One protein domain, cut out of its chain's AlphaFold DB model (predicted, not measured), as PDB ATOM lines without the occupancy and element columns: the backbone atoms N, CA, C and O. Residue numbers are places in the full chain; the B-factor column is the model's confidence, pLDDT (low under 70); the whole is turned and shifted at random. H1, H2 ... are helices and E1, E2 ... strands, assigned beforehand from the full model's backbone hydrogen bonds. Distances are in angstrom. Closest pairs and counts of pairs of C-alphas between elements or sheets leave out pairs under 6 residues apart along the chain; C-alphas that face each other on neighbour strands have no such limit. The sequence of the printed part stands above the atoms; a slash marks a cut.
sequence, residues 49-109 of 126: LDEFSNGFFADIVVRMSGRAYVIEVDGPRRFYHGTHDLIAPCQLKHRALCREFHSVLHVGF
ATOM      1  N   LEU A  49     -38.940 -27.896  33.013       93.38
ATOM      2  CA  LEU A  49     -39.969 -26.994  33.532       93.38
ATOM      3  C   LEU A  49     -41.259 -27.783  33.739       93.38
ATOM      4  O   LEU A  49     -41.544 -28.677  32.940       93.38
ATOM      5  N   ASP A  50     -42.020 -27.429  34.773       91.44
ATOM      6  CA  ASP A  50     -43.341 -28.000  35.066       91.44
ATOM      7  C   ASP A  50     -43.354 -29.540  35.080       91.44
ATOM      8  O   ASP A  50     -44.215 -30.198  34.495       91.44
ATOM      9  N   GLU A  51     -42.381 -30.137  35.764       92.50
ATOM     10  CA  GLU A  51     -42.279 -31.590  35.855       92.50
ATOM     11  C   GLU A  51     -43.302 -32.144  36.853       92.50
ATOM     12  O   GLU A  51     -43.282 -31.801  38.037       92.50
ATOM     13  N   PHE A  52     -44.189 -33.027  36.390       91.44
ATOM     14  CA  PHE A  52     -45.153 -33.684  37.267       91.44
ATOM     15  C   PHE A  52     -44.505 -34.829  38.050       91.44
ATOM     16  O   PHE A  52     -44.024 -35.804  37.473       91.44
ATOM     17  N   SER A  53     -44.535 -34.724  39.374       88.38
ATOM     18  CA  SER A  53     -43.901 -35.650  40.304       88.38
ATOM     19  C   SER A  53     -44.714 -35.750  41.599       88.38
ATOM     20  O   SER A  53     -45.153 -34.750  42.170       88.38
ATOM     21  N   ASN A  54     -44.956 -36.981  42.054       85.12
ATOM     22  CA  ASN A  54     -45.643 -37.287  43.314       85.12
ATOM     23  C   ASN A  54     -46.968 -36.517  43.548       85.12
ATOM     24  O   ASN A  54     -47.275 -36.109  44.670       85.12
ATOM     25  N   GLY A  55     -47.754 -36.295  42.488       86.88
ATOM     26  CA  GLY A  55     -49.036 -35.586  42.568       86.88
ATOM     27  C   GLY A  55     -48.954 -34.058  42.460       86.88
ATOM     28  O   GLY A  55     -49.989 -33.401  42.550       86.88
ATOM     29  N   PHE A  56     -47.765 -33.488  42.254       90.12
ATOM     30  CA  PHE A  56     -47.539 -32.046  42.146       90.12
ATOM     31  C   PHE A  56     -46.674 -31.700  40.935       90.12
ATOM     32  O   PHE A  56     -45.922 -32.526  40.435       90.12
ATOM     33  N   PHE A  57     -46.752 -30.452  40.482       91.75
ATOM     34  CA  PHE A  57     -45.857 -29.932  39.451       91.75
ATOM     35  C   PHE A  57     -44.687 -29.200  40.096       91.75
ATOM     36  O   PHE A  57     -44.906 -28.196  40.768       91.75
ATOM     37  N   ALA A  58     -43.470 -29.687  39.894       93.19
ATOM     38  CA  ALA A  58     -42.251 -28.960  40.218       93.19
ATOM     39  C   ALA A  58     -42.023 -27.867  39.169       93.19
ATOM     40  O   ALA A  58     -42.000 -28.167  37.975       93.19
ATOM     41  N   ASP A  59     -41.849 -26.615  39.595       93.38
ATOM     42  CA  ASP A  59     -41.749 -25.501  38.641       93.38
ATOM     43  C   ASP A  59     -40.486 -25.623  37.766       93.38
ATOM     44  O   ASP A  59     -40.556 -25.503  36.541       93.38
ATOM     45  N   ILE A  60     -39.331 -25.900  38.383       95.19
ATOM     46  CA  ILE A  60     -38.063 -26.138  37.684       95.19
ATOM     47  C   ILE A  60     -37.316 -27.300  38.342       95.19
ATOM     48  O   ILE A  60     -37.037 -27.270  39.540       95.19
ATOM     49  N   VAL A  61     -36.910 -28.290  37.549       96.19
ATOM     50  CA  VAL A  61     -36.051 -29.401  37.978       96.19
ATOM     51  C   VAL A  61     -34.695 -29.294  37.296       96.19
ATOM     52  O   VAL A  61     -34.611 -29.198  36.075       96.19
ATOM     53  N   VAL A  62     -33.618 -29.347  38.077       96.44
ATOM     54  CA  VAL A  62     -32.235 -29.343  37.586       96.44
ATOM     55  C   VAL A  62     -31.555 -30.659  37.952       96.44
ATOM     56  O   VAL A  62     -31.434 -31.005  39.129       96.44
ATOM     57  N   ARG A  63     -31.078 -31.398  36.951       96.00
ATOM     58  CA  ARG A  63     -30.403 -32.694  37.106       96.00
ATOM     59  C   ARG A  63     -28.903 -32.564  36.889       96.00
ATOM     60  O   ARG A  63     -28.440 -32.374  35.771       96.00
ATOM     61  N   MET A  64     -28.123 -32.717  37.951       92.38
ATOM     62  CA  MET A  64     -26.664 -32.608  37.898       92.38
ATOM     63  C   MET A  64     -26.005 -33.704  38.731       92.38
ATOM     64  O   MET A  64     -26.440 -34.007  39.840       92.38
ATOM     65  N   SER A  65     -24.950 -34.316  38.186       91.25
ATOM     66  CA  SER A  65     -24.145 -35.335  38.880       91.25
ATOM     67  C   SER A  65     -24.976 -36.481  39.486       91.25
ATOM     68  O   SER A  65     -24.730 -36.910  40.612       91.25
ATOM     69  N   GLY A  66     -25.997 -36.947  38.756       91.75
ATOM     70  CA  GLY A  66     -26.897 -38.023  39.197       91.75
ATOM     71  C   GLY A  66     -27.902 -37.628  40.287       91.75
ATOM     72  O   GLY A  66     -28.567 -38.500  40.835       91.75
ATOM     73  N   ARG A  67     -28.021 -36.337  40.617       95.25
ATOM     74  CA  ARG A  67     -28.981 -35.800  41.591       95.25
ATOM     75  C   ARG A  67     -29.952 -34.842  40.913       95.25
ATOM     76  O   ARG A  67     -29.582 -34.164  39.957       95.25
ATOM     77  N   ALA A  68     -31.172 -34.768  41.434       96.12
ATOM     78  CA  ALA A  68     -32.208 -33.857  40.963       96.12
ATOM     79  C   ALA A  68     -32.554 -32.836  42.055       96.12
ATOM     80  O   ALA A  68     -32.767 -33.207  43.211       96.12
ATOM     81  N   TYR A  69     -32.584 -31.563  41.680       95.88
ATOM     82  CA  TYR A  69     -32.843 -30.415  42.543       95.88
ATOM     83  C   TYR A  69     -34.075 -29.691  42.021       95.88
ATOM     84  O   TYR A  69     -34.172 -29.472  40.817       95.88
ATOM     85  N   VAL A  70     -34.982 -29.295  42.907       96.00
ATOM     86  CA  VAL A  70     -36.161 -28.510  42.533       96.00
ATOM     87  C   VAL A  70     -35.968 -27.060  42.940       96.00
ATOM     88  O   VAL A  70     -35.478 -26.782  44.036       96.00
ATOM     89  N   ILE A  71     -36.373 -26.149  42.063       93.50
ATOM     90  CA  ILE A  71     -36.494 -24.722  42.338       93.50
ATOM     91  C   ILE A  71     -37.968 -24.355  42.158       93.50
ATOM     92  O   ILE A  71     -38.487 -24.369  41.045       93.50
ATOM     93  N   GLU A  72     -38.621 -24.042  43.269       91.62
ATOM     94  CA  GLU A  72     -39.999 -23.563  43.341       91.62
ATOM     95  C   GLU A  72     -40.010 -22.034  43.290       91.62
ATOM     96  O   GLU A  72     -39.255 -21.377  44.012       91.62
ATOM     97  N   VAL A  73     -40.853 -21.466  42.428       87.88
ATOM     98  CA  VAL A  73     -40.959 -20.015  42.230       87.88
ATOM     99  C   VAL A  73     -42.188 -19.497  42.974       87.88
ATOM    100  O   VAL A  73     -43.318 -19.541  42.482       87.88
ATOM    101  N   ASP A  74     -41.970 -18.968  44.171       83.38
ATOM    102  CA  ASP A  74     -43.036 -18.512  45.057       83.38
ATOM    103  C   ASP A  74     -43.286 -17.011  44.923       83.38
ATOM    104  O   ASP A  74     -42.371 -16.243  44.662       83.38
ATOM    105  N   GLY A  75     -44.507 -16.556  45.197       74.94
ATOM    106  CA  GLY A  75     -44.807 -15.125  45.271       74.94
ATOM    107  C   GLY A  75     -46.278 -14.836  45.569       74.94
ATOM    108  O   GLY A  75     -47.033 -15.760  45.917       74.94
ATOM    109  N   PRO A  76     -46.710 -13.563  45.457       67.69
ATOM    110  CA  PRO A  76     -48.093 -13.162  45.666       67.69
ATOM    111  C   PRO A  76     -49.062 -14.051  44.885       67.69
ATOM    112  O   PRO A  76     -48.826 -14.372  43.723       67.69
ATOM    113  N   ARG A  77     -50.176 -14.430  45.522       65.88
ATOM    114  CA  ARG A  77     -51.249 -15.271  44.954       65.88
ATOM    115  C   ARG A  77     -50.905 -16.736  44.677       65.88
ATOM    116  O   ARG A  77     -51.835 -17.484  44.405       65.88
ATOM    117  N   ARG A  78     -49.647 -17.176  44.791       69.75
ATOM    118  CA  ARG A  78     -49.341 -18.613  44.735       69.75
ATOM    119  C   ARG A  78     -49.407 -19.249  46.110       69.75
ATOM    120  O   ARG A  78     -50.090 -20.253  46.252       69.75
ATOM    121  N   PHE A  79     -48.780 -18.650  47.128       62.31
ATOM    122  CA  PHE A  79     -48.432 -19.439  48.316       62.31
ATOM    123  C   PHE A  79     -48.420 -18.713  49.667       62.31
ATOM    124  O   PHE A  79     -48.075 -19.331  50.671       62.31
ATOM    125  N   TYR A  80     -48.857 -17.453  49.731       60.97
ATOM    126  CA  TYR A  80     -48.782 -16.656  50.958       60.97
ATOM    127  C   TYR A  80     -50.125 -16.036  51.345       60.97
ATOM    128  O   TYR A  80     -50.783 -15.398  50.520       60.97
ATOM    129  N   HIS A  81     -50.503 -16.181  52.616       51.59
ATOM    130  CA  HIS A  81     -51.533 -15.360  53.253       51.59
ATOM    131  C   HIS A  81     -50.833 -14.274  54.083       51.59
ATOM    132  O   HIS A  81     -50.350 -14.541  55.180       51.59
ATOM    133  N   GLY A  82     -50.735 -13.051  53.558       60.84
ATOM    134  CA  GLY A  82     -49.972 -11.980  54.208       60.84
ATOM    135  C   GLY A  82     -48.451 -12.136  54.047       60.84
ATOM    136  O   GLY A  82     -47.967 -12.489  52.973       60.84
ATOM    137  N   THR A  83     -47.684 -11.817  55.093       55.44
ATOM    138  CA  THR A  83     -46.227 -11.599  55.035       55.44
ATOM    139  C   THR A  83     -45.414 -12.880  55.259       55.44
ATOM    140  O   THR A  83     -44.751 -12.988  56.278       55.44
ATOM    141  N   HIS A  84     -45.385 -13.814  54.305       58.00
ATOM    142  CA  HIS A  84     -44.401 -14.926  54.232       58.00
ATOM    143  C   HIS A  84     -44.756 -16.304  54.840       58.00
ATOM    144  O   HIS A  84     -43.922 -17.205  54.761       58.00
ATOM    145  N   ASP A  85     -45.972 -16.552  55.343       61.19
ATOM    146  CA  ASP A  85     -46.360 -17.914  55.763       61.19
ATOM    147  C   ASP A  85     -46.886 -18.760  54.591       61.19
ATOM    148  O   ASP A  85     -47.857 -18.384  53.924       61.19
ATOM    149  N   LEU A  86     -46.259 -19.923  54.366       65.62
ATOM    150  CA  LEU A  86     -46.682 -20.903  53.362       65.62
ATOM    151  C   LEU A  86     -48.051 -21.499  53.715       65.62
ATOM    152  O   LEU A  86     -48.209 -22.132  54.766       65.62
ATOM    153  N   ILE A  87     -49.017 -21.378  52.804       73.00
ATOM    154  CA  ILE A  87     -50.329 -22.022  52.951       73.00
ATOM    155  C   ILE A  87     -50.207 -23.559  52.929       73.00
ATOM    156  O   ILE A  87     -49.270 -24.131  52.368       73.00
ATOM    157  N   ALA A  88     -51.168 -24.261  53.541       79.38
ATOM    158  CA  ALA A  88     -51.120 -25.720  53.706       79.38
ATOM    159  C   ALA A  88     -50.841 -26.519  52.404       79.38
ATOM    160  O   ALA A  88     -50.054 -27.470  52.466       79.38
ATOM    161  N   PRO A  89     -51.383 -26.142  51.224       78.31
ATOM    162  CA  PRO A  89     -51.024 -26.779  49.955       78.31
ATOM    163  C   PRO A  89     -49.524 -26.728  49.614       78.31
ATOM    164  O   PRO A  89     -48.986 -27.728  49.144       78.31
ATOM    165  N   CYS A  90     -48.816 -25.631  49.912       78.81
ATOM    166  CA  CYS A  90     -47.366 -25.537  49.679       78.81
ATOM    167  C   CYS A  90     -46.604 -26.504  50.566       78.81
ATOM    168  O   CYS A  90     -45.646 -27.126  50.129       78.81
ATOM    169  N   GLN A  91     -47.011 -26.613  51.832       83.75
ATOM    170  CA  GLN A  91     -46.342 -27.497  52.780       83.75
ATOM    171  C   GLN A  91     -46.492 -28.956  52.341       83.75
ATOM    172  O   GLN A  91     -45.556 -29.746  52.476       83.75
ATOM    173  N   LEU A  92     -47.658 -29.311  51.792       87.75
ATOM    174  CA  LEU A  92     -47.910 -30.627  51.220       87.75
ATOM    175  C   LEU A  92     -47.043 -30.865  49.974       87.75
ATOM    176  O   LEU A  92     -46.346 -31.879  49.927       87.75
ATOM    177  N   LYS A  93     -47.025 -29.910  49.035       89.38
ATOM    178  CA  LYS A  93     -46.175 -29.934  47.834       89.38
ATOM    179  C   LYS A  93     -44.697 -30.081  48.199       89.38
ATOM    180  O   LYS A  93     -44.046 -31.023  47.769       89.38
ATOM    181  N   HIS A  94     -44.189 -29.224  49.080       90.06
ATOM    182  CA  HIS A  94     -42.810 -29.251  49.558       90.06
ATOM    183  C   HIS A  94     -42.441 -30.615  50.154       90.06
ATOM    184  O   HIS A  94     -41.427 -31.205  49.792       90.06
ATOM    185  N   ARG A  95     -43.285 -31.167  51.038       91.62
ATOM    186  CA  ARG A  95     -43.058 -32.504  51.613       91.62
ATOM    187  C   ARG A  95     -43.088 -33.606  50.557       91.62
ATOM    188  O   ARG A  95     -42.338 -34.567  50.692       91.62
ATOM    189  N   ALA A  96     -43.956 -33.499  49.552       92.31
ATOM    190  CA  ALA A  96     -44.036 -34.463  48.460       92.31
ATOM    191  C   ALA A  96     -42.769 -34.434  47.597       92.31
ATOM    192  O   ALA A  96     -42.204 -35.494  47.332       92.31
ATOM    193  N   LEU A  97     -42.278 -33.242  47.252       93.12
ATOM    194  CA  LEU A  97     -41.058 -33.048  46.470       93.12
ATOM    195  C   LEU A  97     -39.804 -33.488  47.246       93.12
ATOM    196  O   LEU A  97     -38.977 -34.225  46.718       93.12
ATOM    197  N   CYS A  98     -39.684 -33.149  48.533       94.62
ATOM    198  CA  CYS A  98     -38.553 -33.570  49.373       94.62
ATOM    199  C   CYS A  98     -38.437 -35.097  49.568       94.62
ATOM    200  O   CYS A  98     -37.411 -35.567  50.057       94.62
ATOM    201  N   ARG A  99     -39.468 -35.883  49.227       94.06
ATOM    202  CA  ARG A  99     -39.394 -37.357  49.237       94.06
ATOM    203  C   ARG A  99     -38.730 -37.934  47.988       94.06
ATOM    204  O   ARG A  99     -38.248 -39.061  48.051       94.06
ATOM    205  N   GLU A 100     -38.739 -37.201  46.880       92.94
ATOM    206  CA  GLU A 100     -38.290 -37.685  45.568       92.94
ATOM    207  C   GLU A 100     -37.002 -36.999  45.102       92.94
ATOM    208  O   GLU A 100     -36.122 -37.633  44.520       92.94
ATOM    209  N   PHE A 101     -36.861 -35.712  45.406       95.88
ATOM    210  CA  PHE A 101     -35.738 -34.896  44.970       95.88
ATOM    211  C   PHE A 101     -34.682 -34.753  46.062       95.88
ATOM    212  O   PHE A 101     -34.959 -34.825  47.258       95.88
ATOM    213  N   HIS A 102     -33.440 -34.514  45.643       96.56
ATOM    214  CA  HIS A 102     -32.319 -34.366  46.565       96.56
ATOM    215  C   HIS A 102     -32.438 -33.105  47.431       96.56
ATOM    216  O   HIS A 102     -32.015 -33.108  48.585       96.56
ATOM    217  N   SER A 103     -32.978 -32.026  46.865       95.75
ATOM    218  CA  SER A 103     -33.213 -30.763  47.559       95.75
ATOM    219  C   SER A 103     -34.317 -29.982  46.860       95.75
ATOM    220  O   SER A 103     -34.434 -30.039  45.635       95.75
ATOM    221  N   VAL A 104     -35.068 -29.205  47.639       93.94
ATOM    222  CA  VAL A 104     -36.091 -28.273  47.156       93.94
ATOM    223  C   VAL A 104     -35.736 -26.882  47.666       93.94
ATOM    224  O   VAL A 104     -35.601 -26.680  48.872       93.94
ATOM    225  N   LEU A 105     -35.542 -25.937  46.749       91.31
ATOM    226  CA  LEU A 105     -35.281 -24.532  47.043       91.31
ATOM    227  C   LEU A 105     -36.506 -23.705  46.670       91.31
ATOM    228  O   LEU A 105     -37.044 -23.864  45.583       91.31
ATOM    229  N   HIS A 106     -36.889 -22.785  47.547       87.81
ATOM    230  CA  HIS A 106     -37.952 -21.821  47.295       87.81
ATOM    231  C   HIS A 106     -37.342 -20.454  46.983       87.81
ATOM    232  O   HIS A 106     -36.549 -19.930  47.768       87.81
ATOM    233  N   VAL A 107     -37.700 -19.886  45.835       84.38
ATOM    234  CA  VAL A 107     -37.287 -18.549  45.405       84.38
ATOM    235  C   VAL A 107     -38.521 -17.661  45.393       84.38
ATOM    236  O   VAL A 107     -39.386 -17.797  44.534       84.38
ATOM    237  N   GLY A 108     -38.602 -16.760  46.370       80.12
ATOM    238  CA  GLY A 108     -39.688 -15.793  46.473       80.12
ATOM    239  C   GLY A 108     -39.469 -14.580  45.567       80.12
ATOM    240  O   GLY A 108     -38.443 -13.914  45.688       80.12
ATOM    241  N   PHE A 109     -40.447 -14.247  44.726       76.06
ATOM    242  CA  PHE A 109     -40.587 -12.931  44.111       76.06
ATOM    243  C   PHE A 109     -41.646 -12.134  44.875       76.06
ATOM    244  O   PHE A 109     -42.709 -12.646  45.220       76.06
TER     245      PHE A 109
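This is residues 49 to 109 of the 126 residues of the protein "Hypothetical protein" of Noctiluca scintillans (UniProt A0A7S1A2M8). A strongly twisted sheet of four strands has one helix, H1, over one face, and its other face is bare of any named helix. E2 bends sharply, and the short hairpin of E1 and E2 turns away from the longer ribbon of E3 and E4; the tip of the hairpin of E2 and E3 and the loop of residues 75 to 87 lie toward the two ends of the long axis. The printed part has 61 residues, with E1, E2, E3, H1 and E4 in that order along the chain, and the mixed sheet runs E1, E2, E3, E4. The class is mixed, helices and strands. The whole is compact, with a radius of gyration of the C-alphas of 11.6 A, yet elongated in outline, spanning 38 by 21 by 16 A.

E1, residues 49 to 53, begins at C-alpha 49 (-39.969, -26.994, 33.532) and is 11.7 A long. E2, residues 56 to 64, measures 21.3 A and bends by 73 degrees at residue 59. E3, residues 67 to 74, measures 22.5 A. H1, residues 88 to 97, begins at C-alpha 88 (-51.120, -25.720, 53.706) and is 14.4 A long. E4, residues 103 to 108, is 16.3 A long and ends at C-alpha 108 (-39.688, -15.793, 46.473).

E1, E2 and E3 form a meander, each strand the antiparallel neighbour of the one before. In the hairpin of E1 and E2, N 53 and O 56 are 2.8 A apart, within hydrogen-bond range. In the hairpin of E2 and E3, N 62 and O 69 are within that range at 2.8 A. The pairing is staggered: E2 pairs with E1 over residues 56 to 60 and with E3 over residues 60 to 64. E3 and E4 are parallel, at 21 degrees, with N 72 and O 105 2.8 A apart. E3, H1 and E4 form a strand-helix-strand unit, two parallel neighbour strands with a helix between, and its crossover is right-handed. H1 is on the sheet at a height of 8.5 A, making two layers, a helix on one face of a sheet. It lies only just over E2, on which 3 of its 10 C-alphas fall, and runs slantwise to the strands, at 38 degrees to E2 on the local plane. Its closest C-alphas to E2 are those of Lys 93 and Phe 56, 6.2 A apart. In H1 every O i to N i+4 pair is within hydrogen-bond range. E1 and E4, the edge strands, are apart.

The C-alphas farthest apart are those of Ser 65 and Gly 82, at 38.0 A. The printed part has no cut. The link from E3 to H1 is long, with 13 residues; the other links are tight. Mean pLDDT of the printed part is 84.8, and residues 76 to 86 are under 70.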